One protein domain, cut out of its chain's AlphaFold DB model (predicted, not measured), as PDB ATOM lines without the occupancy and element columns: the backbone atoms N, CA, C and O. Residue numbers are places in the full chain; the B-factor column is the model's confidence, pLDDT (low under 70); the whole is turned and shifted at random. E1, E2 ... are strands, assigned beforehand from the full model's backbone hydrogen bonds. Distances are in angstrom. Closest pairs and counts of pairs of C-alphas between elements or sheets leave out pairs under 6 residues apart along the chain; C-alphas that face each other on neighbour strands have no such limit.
ATOM      1  N   ILE A 154      -9.357 -31.249  50.387       83.00
ATOM      2  CA  ILE A 154      -9.357 -30.522  49.118       83.00
ATOM      3  C   ILE A 154     -10.372 -31.227  48.238       83.00
ATOM      4  O   ILE A 154     -10.165 -32.399  47.915       83.00
ATOM      5  N   ASP A 155     -11.432 -30.519  47.864       88.62
ATOM      6  CA  ASP A 155     -12.474 -31.055  46.995       88.62
ATOM      7  C   ASP A 155     -11.912 -31.461  45.628       88.62
ATOM      8  O   ASP A 155     -10.933 -30.901  45.124       88.62
ATOM      9  N   ALA A 156     -12.559 -32.446  45.007       89.62
ATOM     10  CA  ALA A 156     -12.194 -32.875  43.669       89.62
ATOM     11  C   ALA A 156     -12.486 -31.774  42.635       89.62
ATOM     12  O   ALA A 156     -13.596 -31.241  42.562       89.62
ATOM     13  N   VAL A 157     -11.505 -31.489  41.780       93.12
ATOM     14  CA  VAL A 157     -11.667 -30.578  40.645       93.12
ATOM     15  C   VAL A 157     -12.012 -31.395  39.413       93.12
ATOM     16  O   VAL A 157     -11.293 -32.323  39.029       93.12
ATOM     17  N   PHE A 158     -13.119 -31.024  38.783       92.69
ATOM     18  CA  PHE A 158     -13.579 -31.624  37.544       92.69
ATOM     19  C   PHE A 158     -13.502 -30.612  36.411       92.69
ATOM     20  O   PHE A 158     -13.793 -29.435  36.603       92.69
ATOM     21  N   GLU A 159     -13.151 -31.100  35.233       92.94
ATOM     22  CA  GLU A 159     -13.134 -30.337  33.995       92.94
ATOM     23  C   GLU A 159     -13.957 -31.090  32.955       92.94
ATOM     24  O   GLU A 159     -13.809 -32.304  32.786       92.94
ATOM     25  N   ASP A 160     -14.812 -30.367  32.245       90.31
ATOM     26  CA  ASP A 160     -15.538 -30.919  31.113       90.31
ATOM     27  C   ASP A 160     -14.623 -30.904  29.890       90.31
ATOM     28  O   ASP A 160     -14.305 -29.851  29.334       90.31
ATOM     29  N   ARG A 161     -14.183 -32.089  29.464       86.38
ATOM     30  CA  ARG A 161     -13.338 -32.252  28.283       86.38
ATOM     31  C   ARG A 161     -14.162 -32.749  27.115       86.38
ATOM     32  O   ARG A 161     -14.998 -33.641  27.236       86.38
ATOM     33  N   THR A 162     -13.914 -32.144  25.963       85.75
ATOM     34  CA  THR A 162     -14.516 -32.583  24.711       85.75
ATOM     35  C   THR A 162     -13.643 -33.663  24.084       85.75
ATOM     36  O   THR A 162     -12.464 -33.434  23.826       85.75
ATOM     37  N   PHE A 163     -14.252 -34.802  23.778       83.56
ATOM     38  CA  PHE A 163     -13.656 -35.891  23.021       83.56
ATOM     39  C   PHE A 163     -14.421 -36.096  21.718       83.56
ATOM     40  O   PHE A 163     -15.632 -35.879  21.640       83.56
ATOM     41  N   TRP A 164     -13.704 -36.528  20.689       84.69
ATOM     42  CA  TRP A 164     -14.300 -37.032  19.462       84.69
ATOM     43  C   TRP A 164     -14.180 -38.549  19.479       84.69
ATOM     44  O   TRP A 164     -13.070 -39.058  19.615       84.69
ATOM     45  N   CYS A 165     -15.305 -39.253  19.364       86.50
ATOM     46  CA  CYS A 165     -15.330 -40.714  19.380       86.50
ATOM     47  C   CYS A 165     -16.254 -41.254  18.284       86.50
ATOM     48  O   CYS A 165     -17.296 -40.656  17.996       86.50
ATOM     49  N   ASP A 166     -15.879 -42.377  17.675       85.50
ATOM     50  CA  ASP A 166     -16.773 -43.136  16.796       85.50
ATOM     51  C   ASP A 166     -17.816 -43.921  17.621       85.50
ATOM     52  O   ASP A 166     -17.812 -43.909  18.856       85.50
ATOM     53  N   SER A 167     -18.727 -44.629  16.950       81.75
ATOM     54  CA  SER A 167     -19.747 -45.453  17.619       81.75
ATOM     55  C   SER A 167     -19.180 -46.632  18.421       81.75
ATOM     56  O   SER A 167     -19.903 -47.216  19.226       81.75
ATOM     57  N   ALA A 168     -17.917 -47.003  18.198       84.56
ATOM     58  CA  ALA A 168     -17.206 -48.043  18.934       84.56
ATOM     59  C   ALA A 168     -16.345 -47.474  20.084       84.56
ATOM     60  O   ALA A 168     -15.740 -48.244  20.827       84.56
ATOM     61  N   GLY A 169     -16.320 -46.149  20.266       80.81
ATOM     62  CA  GLY A 169     -15.552 -45.470  21.308       80.81
ATOM     63  C   GLY A 169     -14.085 -45.213  20.958       80.81
ATOM     64  O   GLY A 169     -13.331 -44.796  21.838       80.81
ATOM     65  N   ASN A 170     -13.661 -45.426  19.708       85.38
ATOM     66  CA  ASN A 170     -12.295 -45.119  19.286       85.38
ATOM     67  C   ASN A 170     -12.122 -43.616  19.082       85.38
ATOM     68  O   ASN A 170     -13.041 -42.935  18.621       85.38
ATOM     69  N   GLN A 171     -10.926 -43.108  19.376       84.75
ATOM     70  CA  GLN A 171     -10.563 -41.714  19.125       84.75
ATOM     71  C   GLN A 171      -9.913 -41.563  17.742       84.75
ATOM     72  O   GLN A 171      -9.160 -42.445  17.320       84.75
ATOM     73  N   PRO A 172     -10.173 -40.454  17.033       85.19
ATOM     74  CA  PRO A 172      -9.545 -40.185  15.756       85.19
ATOM     75  C   PRO A 172      -8.069 -39.867  15.968       85.19
ATOM     76  O   PRO A 172      -7.682 -39.187  16.918       85.19
ATOM     77  N   THR A 173      -7.236 -40.355  15.058       83.12
ATOM     78  CA  THR A 173      -5.784 -40.139  15.097       83.12
ATOM     79  C   THR A 173      -5.366 -38.870  14.357       83.12
ATOM     80  O   THR A 173      -4.311 -38.312  14.653       83.12
ATOM     81  N   ILE A 174      -6.197 -38.392  13.423       84.31
ATOM     82  CA  ILE A 174      -5.913 -37.227  12.584       84.31
ATOM     83  C   ILE A 174      -7.005 -36.169  12.760       84.31
ATOM     84  O   ILE A 174      -8.199 -36.427  12.579       84.31
ATOM     85  N   PHE A 175      -6.566 -34.953  13.075       87.75
ATOM     86  CA  PHE A 175      -7.415 -33.782  13.239       87.75
ATOM     87  C   PHE A 175      -7.069 -32.721  12.197       87.75
ATOM     88  O   PHE A 175      -5.901 -32.506  11.874       87.75
ATOM     89  N   VAL A 176      -8.090 -32.019  11.721       86.12
ATOM     90  CA  VAL A 176      -7.979 -30.851  10.850       86.12
ATOM     91  C   VAL A 176      -8.599 -29.664  11.573       86.12
ATOM     92  O   VAL A 176      -9.667 -29.773  12.175       86.12
ATOM     93  N   THR A 177      -7.927 -28.519  11.530       86.00
ATOM     94  CA  THR A 177      -8.478 -27.269  12.056       86.00
ATOM     95  C   THR A 177      -9.577 -26.773  11.125       86.00
ATOM     96  O   THR A 177      -9.323 -26.513   9.946       86.00
ATOM     97  N   ASP A 178     -10.794 -26.629  11.642       81.75
ATOM     98  CA  ASP A 178     -11.869 -25.948  10.934       81.75
ATOM     99  C   ASP A 178     -11.469 -24.480  10.735       81.75
ATOM    100  O   ASP A 178     -11.127 -23.768  11.681       81.75
ATOM    101  N   ARG A 179     -11.479 -24.030   9.480       80.06
ATOM    102  CA  ARG A 179     -11.023 -22.693   9.098       80.06
ATOM    103  C   ARG A 179     -11.971 -21.587   9.568       80.06
ATOM    104  O   ARG A 179     -11.528 -20.450   9.691       80.06
ATOM    105  N   GLU A 180     -13.243 -21.899   9.807       80.38
ATOM    106  CA  GLU A 180     -14.255 -20.913  10.199       80.38
ATOM    107  C   GLU A 180     -14.349 -20.746  11.716       80.38
ATOM    108  O   GLU A 180     -14.500 -19.626  12.201       80.38
ATOM    109  N   THR A 181     -14.225 -21.835  12.479       80.12
ATOM    110  CA  THR A 181     -14.331 -21.796  13.949       80.12
ATOM    111  C   THR A 181     -12.985 -21.856  14.664       80.12
ATOM    112  O   THR A 181     -12.915 -21.562  15.855       80.12
ATOM    113  N   GLY A 182     -11.916 -22.253  13.967       78.88
ATOM    114  CA  GLY A 182     -10.602 -22.509  14.560       78.88
ATOM    115  C   GLY A 182     -10.543 -23.772  15.427       78.88
ATOM    116  O   GLY A 182      -9.504 -24.053  16.020       78.88
ATOM    117  N   GLU A 183     -11.632 -24.544  15.522       80.62
ATOM    118  CA  GLU A 183     -11.688 -25.767  16.325       80.62
ATOM    119  C   GLU A 183     -11.084 -26.965  15.577       80.62
ATOM    120  O   GLU A 183     -11.261 -27.127  14.372       80.62
ATOM    121  N   MET A 184     -10.417 -27.863  16.302       81.62
ATOM    122  CA  MET A 184      -9.915 -29.123  15.746       81.62
ATOM    123  C   MET A 184     -11.057 -30.135  15.601       81.62
ATOM    124  O   MET A 184     -11.703 -30.499  16.588       81.62
ATOM    125  N   ARG A 185     -11.288 -30.615  14.376       83.38
ATOM    126  CA  ARG A 185     -12.273 -31.657  14.062       83.38
ATOM    127  C   ARG A 185     -11.591 -32.891  13.469       83.38
ATOM    128  O   ARG A 185     -10.549 -32.754  12.831       83.38
ATOM    129  N   PRO A 186     -12.142 -34.095  13.666       85.56
ATOM    130  CA  PRO A 186     -11.637 -35.300  13.019       85.56
ATOM    131  C   PRO A 186     -11.680 -35.141  11.498       85.56
ATOM    132  O   PRO A 186     -12.667 -34.633  10.964       85.56
ATOM    133  N   GLN A 187     -10.625 -35.566  10.801       82.00
ATOM    134  CA  GLN A 187     -10.620 -35.561   9.331       82.00
ATOM    135  C   GLN A 187     -11.613 -36.583   8.757       82.00
ATOM    136  O   GLN A 187     -12.183 -36.387   7.685       82.00
ATOM    137  N   GLU A 188     -11.786 -37.688   9.473       80.62
ATOM    138  CA  GLU A 188     -12.605 -38.822   9.073       80.62
ATOM    139  C   GLU A 188     -14.067 -38.622   9.500       80.62
ATOM    140  O   GLU A 188     -14.362 -38.126  10.590       80.62
ATOM    141  N   ALA A 189     -15.002 -39.018   8.635       75.56
ATOM    142  CA  ALA A 189     -16.425 -39.014   8.960       75.56
ATOM    143  C   ALA A 189     -16.771 -40.160   9.928       75.56
ATOM    144  O   ALA A 189     -16.125 -41.203   9.920       75.56
ATOM    145  N   GLY A 190     -17.825 -39.991  10.734       80.62
ATOM    146  CA  GLY A 190     -18.309 -41.024  11.667       80.62
ATOM    147  C   GLY A 190     -17.929 -40.808  13.135       80.62
ATOM    148  O   GLY A 190     -18.423 -41.528  13.999       80.62
ATOM    149  N   TYR A 191     -17.130 -39.781  13.436       84.69
ATOM    150  CA  TYR A 191     -16.838 -39.349  14.802       84.69
ATOM    151  C   TYR A 191     -17.849 -38.305  15.276       84.69
ATOM    152  O   TYR A 191     -18.146 -37.333  14.581       84.69
ATOM    153  N   SER A 192     -18.352 -38.483  16.493       84.06
ATOM    154  CA  SER A 192     -19.263 -37.546  17.149       84.06
ATOM    155  C   SER A 192     -18.606 -36.905  18.366       84.06
ATOM    156  O   SER A 192     -17.740 -37.492  19.019       84.06
ATOM    157  N   ARG A 193     -19.003 -35.662  18.649       85.62
ATOM    158  CA  ARG A 193     -18.499 -34.886  19.781       85.62
ATOM    159  C   ARG A 193     -19.195 -35.347  21.059       85.62
ATOM    160  O   ARG A 193     -20.418 -35.279  21.151       85.62
ATOM    161  N   ARG A 194     -18.417 -35.738  22.066       83.00
ATOM    162  CA  ARG A 194     -18.896 -36.072  23.410       83.00
ATOM    163  C   ARG A 194     -18.192 -35.200  24.439       83.00
ATOM    164  O   ARG A 194     -16.985 -34.996  24.364       83.00
ATOM    165  N   VAL A 195     -18.946 -34.681  25.401       84.75
ATOM    166  CA  VAL A 195     -18.381 -33.995  26.567       84.75
ATOM    167  C   VAL A 195     -18.356 -34.992  27.714       84.75
ATOM    168  O   VAL A 195     -19.390 -35.562  28.062       84.75
ATOM    169  N   GLU A 196     -17.174 -35.232  28.265       86.75
ATOM    170  CA  GLU A 196     -16.994 -36.069  29.444       86.75
ATOM    171  C   GLU A 196     -16.431 -35.228  30.586       86.75
ATOM    172  O   GLU A 196     -15.474 -34.471  30.413       86.75
ATOM    173  N   ARG A 197     -17.027 -35.380  31.771       86.56
ATOM    174  CA  ARG A 197     -16.549 -34.745  32.994       86.56
ATOM    175  C   ARG A 197     -15.386 -35.559  33.544       86.56
ATOM    176  O   ARG A 197     -15.586 -36.639  34.099       86.56
ATOM    177  N   VAL A 198     -14.176 -35.045  33.387       88.69
ATOM    178  CA  VAL A 198     -12.946 -35.707  33.820       88.69
ATOM    179  C   VAL A 198     -12.522 -35.139  35.168       88.69
ATOM    180  O   VAL A 198     -12.499 -33.926  35.373       88.69
ATOM    181  N   CYS A 199     -12.185 -36.017  36.108       89.56
ATOM    182  CA  CYS A 199     -11.568 -35.605  37.362       89.56
ATOM    183  C   CYS A 199     -10.104 -35.238  37.092       89.56
ATOM    184  O   CYS A 199      -9.290 -36.108  36.785       89.56
ATOM    185  N   VAL A 200      -9.784 -33.946  37.168       90.00
ATOM    186  CA  VAL A 200      -8.420 -33.430  36.964       90.00
ATOM    187  C   VAL A 200      -7.616 -33.543  38.250       90.00
ATOM    188  O   VAL A 200      -6.430 -33.867  38.225       90.00
ATOM    189  N   GLN A 201      -8.278 -33.320  39.382       88.94
ATOM    190  CA  GLN A 201      -7.688 -33.474  40.698       88.94
ATOM    191  C   GLN A 201      -8.655 -34.260  41.582       88.94
ATOM    192  O   GLN A 201      -9.767 -33.781  41.809       88.94
ATOM    193  N   PRO A 202      -8.267 -35.448  42.077       87.56
ATOM    194  CA  PRO A 202      -9.105 -36.191  43.003       87.56
ATOM    195  C   PRO A 202      -9.151 -35.486  44.356       87.56
ATOM    196  O   PRO A 202      -8.223 -34.758  44.726       87.56
ATOM    197  N   GLU A 203     -10.216 -35.754  45.105       88.62
ATOM    198  CA  GLU A 203     -10.332 -35.308  46.487       88.62
ATOM    199  C   GLU A 203      -9.146 -35.830  47.305       88.62
ATOM    200  O   GLU A 203      -8.722 -36.984  47.158       88.62
ATOM    201  N   ARG A 204      -8.574 -34.973  48.154       85.06
ATOM    202  CA  ARG A 204      -7.419 -35.332  48.982       85.06
ATOM    203  C   ARG A 204      -7.565 -34.822  50.402       85.06
ATOM    204  O   ARG A 204      -7.887 -33.662  50.629       85.06
TER     205      ARG A 204
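AT A GLANCE: This is residues 154 to 204 of the 227 residues of an uncharacterized protein of Hyphomicrobium denitrificans (strain ATCC 51888 / DSM 1869 / NCIMB 11706 / TK 0415) (UniProt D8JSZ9). A long, twisted two-stranded ribbon, E1 beside E4, makes most of the length, and a small hairpin, E2 with E3, lies at one end of it, turned away from the ribbon's length. The first and last printed residues lie side by side at the ribbon's other end. The printed part has 51 residues, with no named helix and four named strands, E1, E2, E3, E4 along the chain, in two antiparallel sheets, E1 - E4 and E2 - E3; the class is all strand, with 25 residues, under half, in named elements. The whole is loose, with a radius of gyration of the C-alphas of 14.0 A, and only just flat, spanning 41 by 27 by 14 A.

IN THESE COORDINATES: E1, residues 157 to 165, begins at C-alpha 157 (-11.667, -30.578, 40.645) and is 23.8 A long. E4, residues 192 to 201, is 26.6 A long and ends at C-alpha 201 (-7.688, -33.474, 40.698). E2 is residues 175 to 177, 6.7 A, and E3 residues 184 to 186, 7.0 A.

HOW THE PARTS SIT: E1 and E4 are antiparallel neighbours at 153 degrees; N 159 and O 198 are 2.9 A apart and N 194 and O 163 2.8 A, within hydrogen-bond range. E2 and E3 form an antiparallel hairpin at 139 degrees, with N 176 and O 185 at 2.8 A. The closest C-alphas of E1 and E3, Trp 164 and Pro 186, are 7.2 A apart. E2 and E4 are apart, and so are E1 and E2, and E3 and E4.

THE WHOLE: The farthest C-alphas, Arg 179 and Arg 204, are 42.0 A apart; those of Ile 154 and Arg 204 are 5.2 A apart. The printed part has no cut. The link from E3 to E4 is tight; the other two are short. Mean pLDDT of the printed part is 85.0, and no printed residue is under 70.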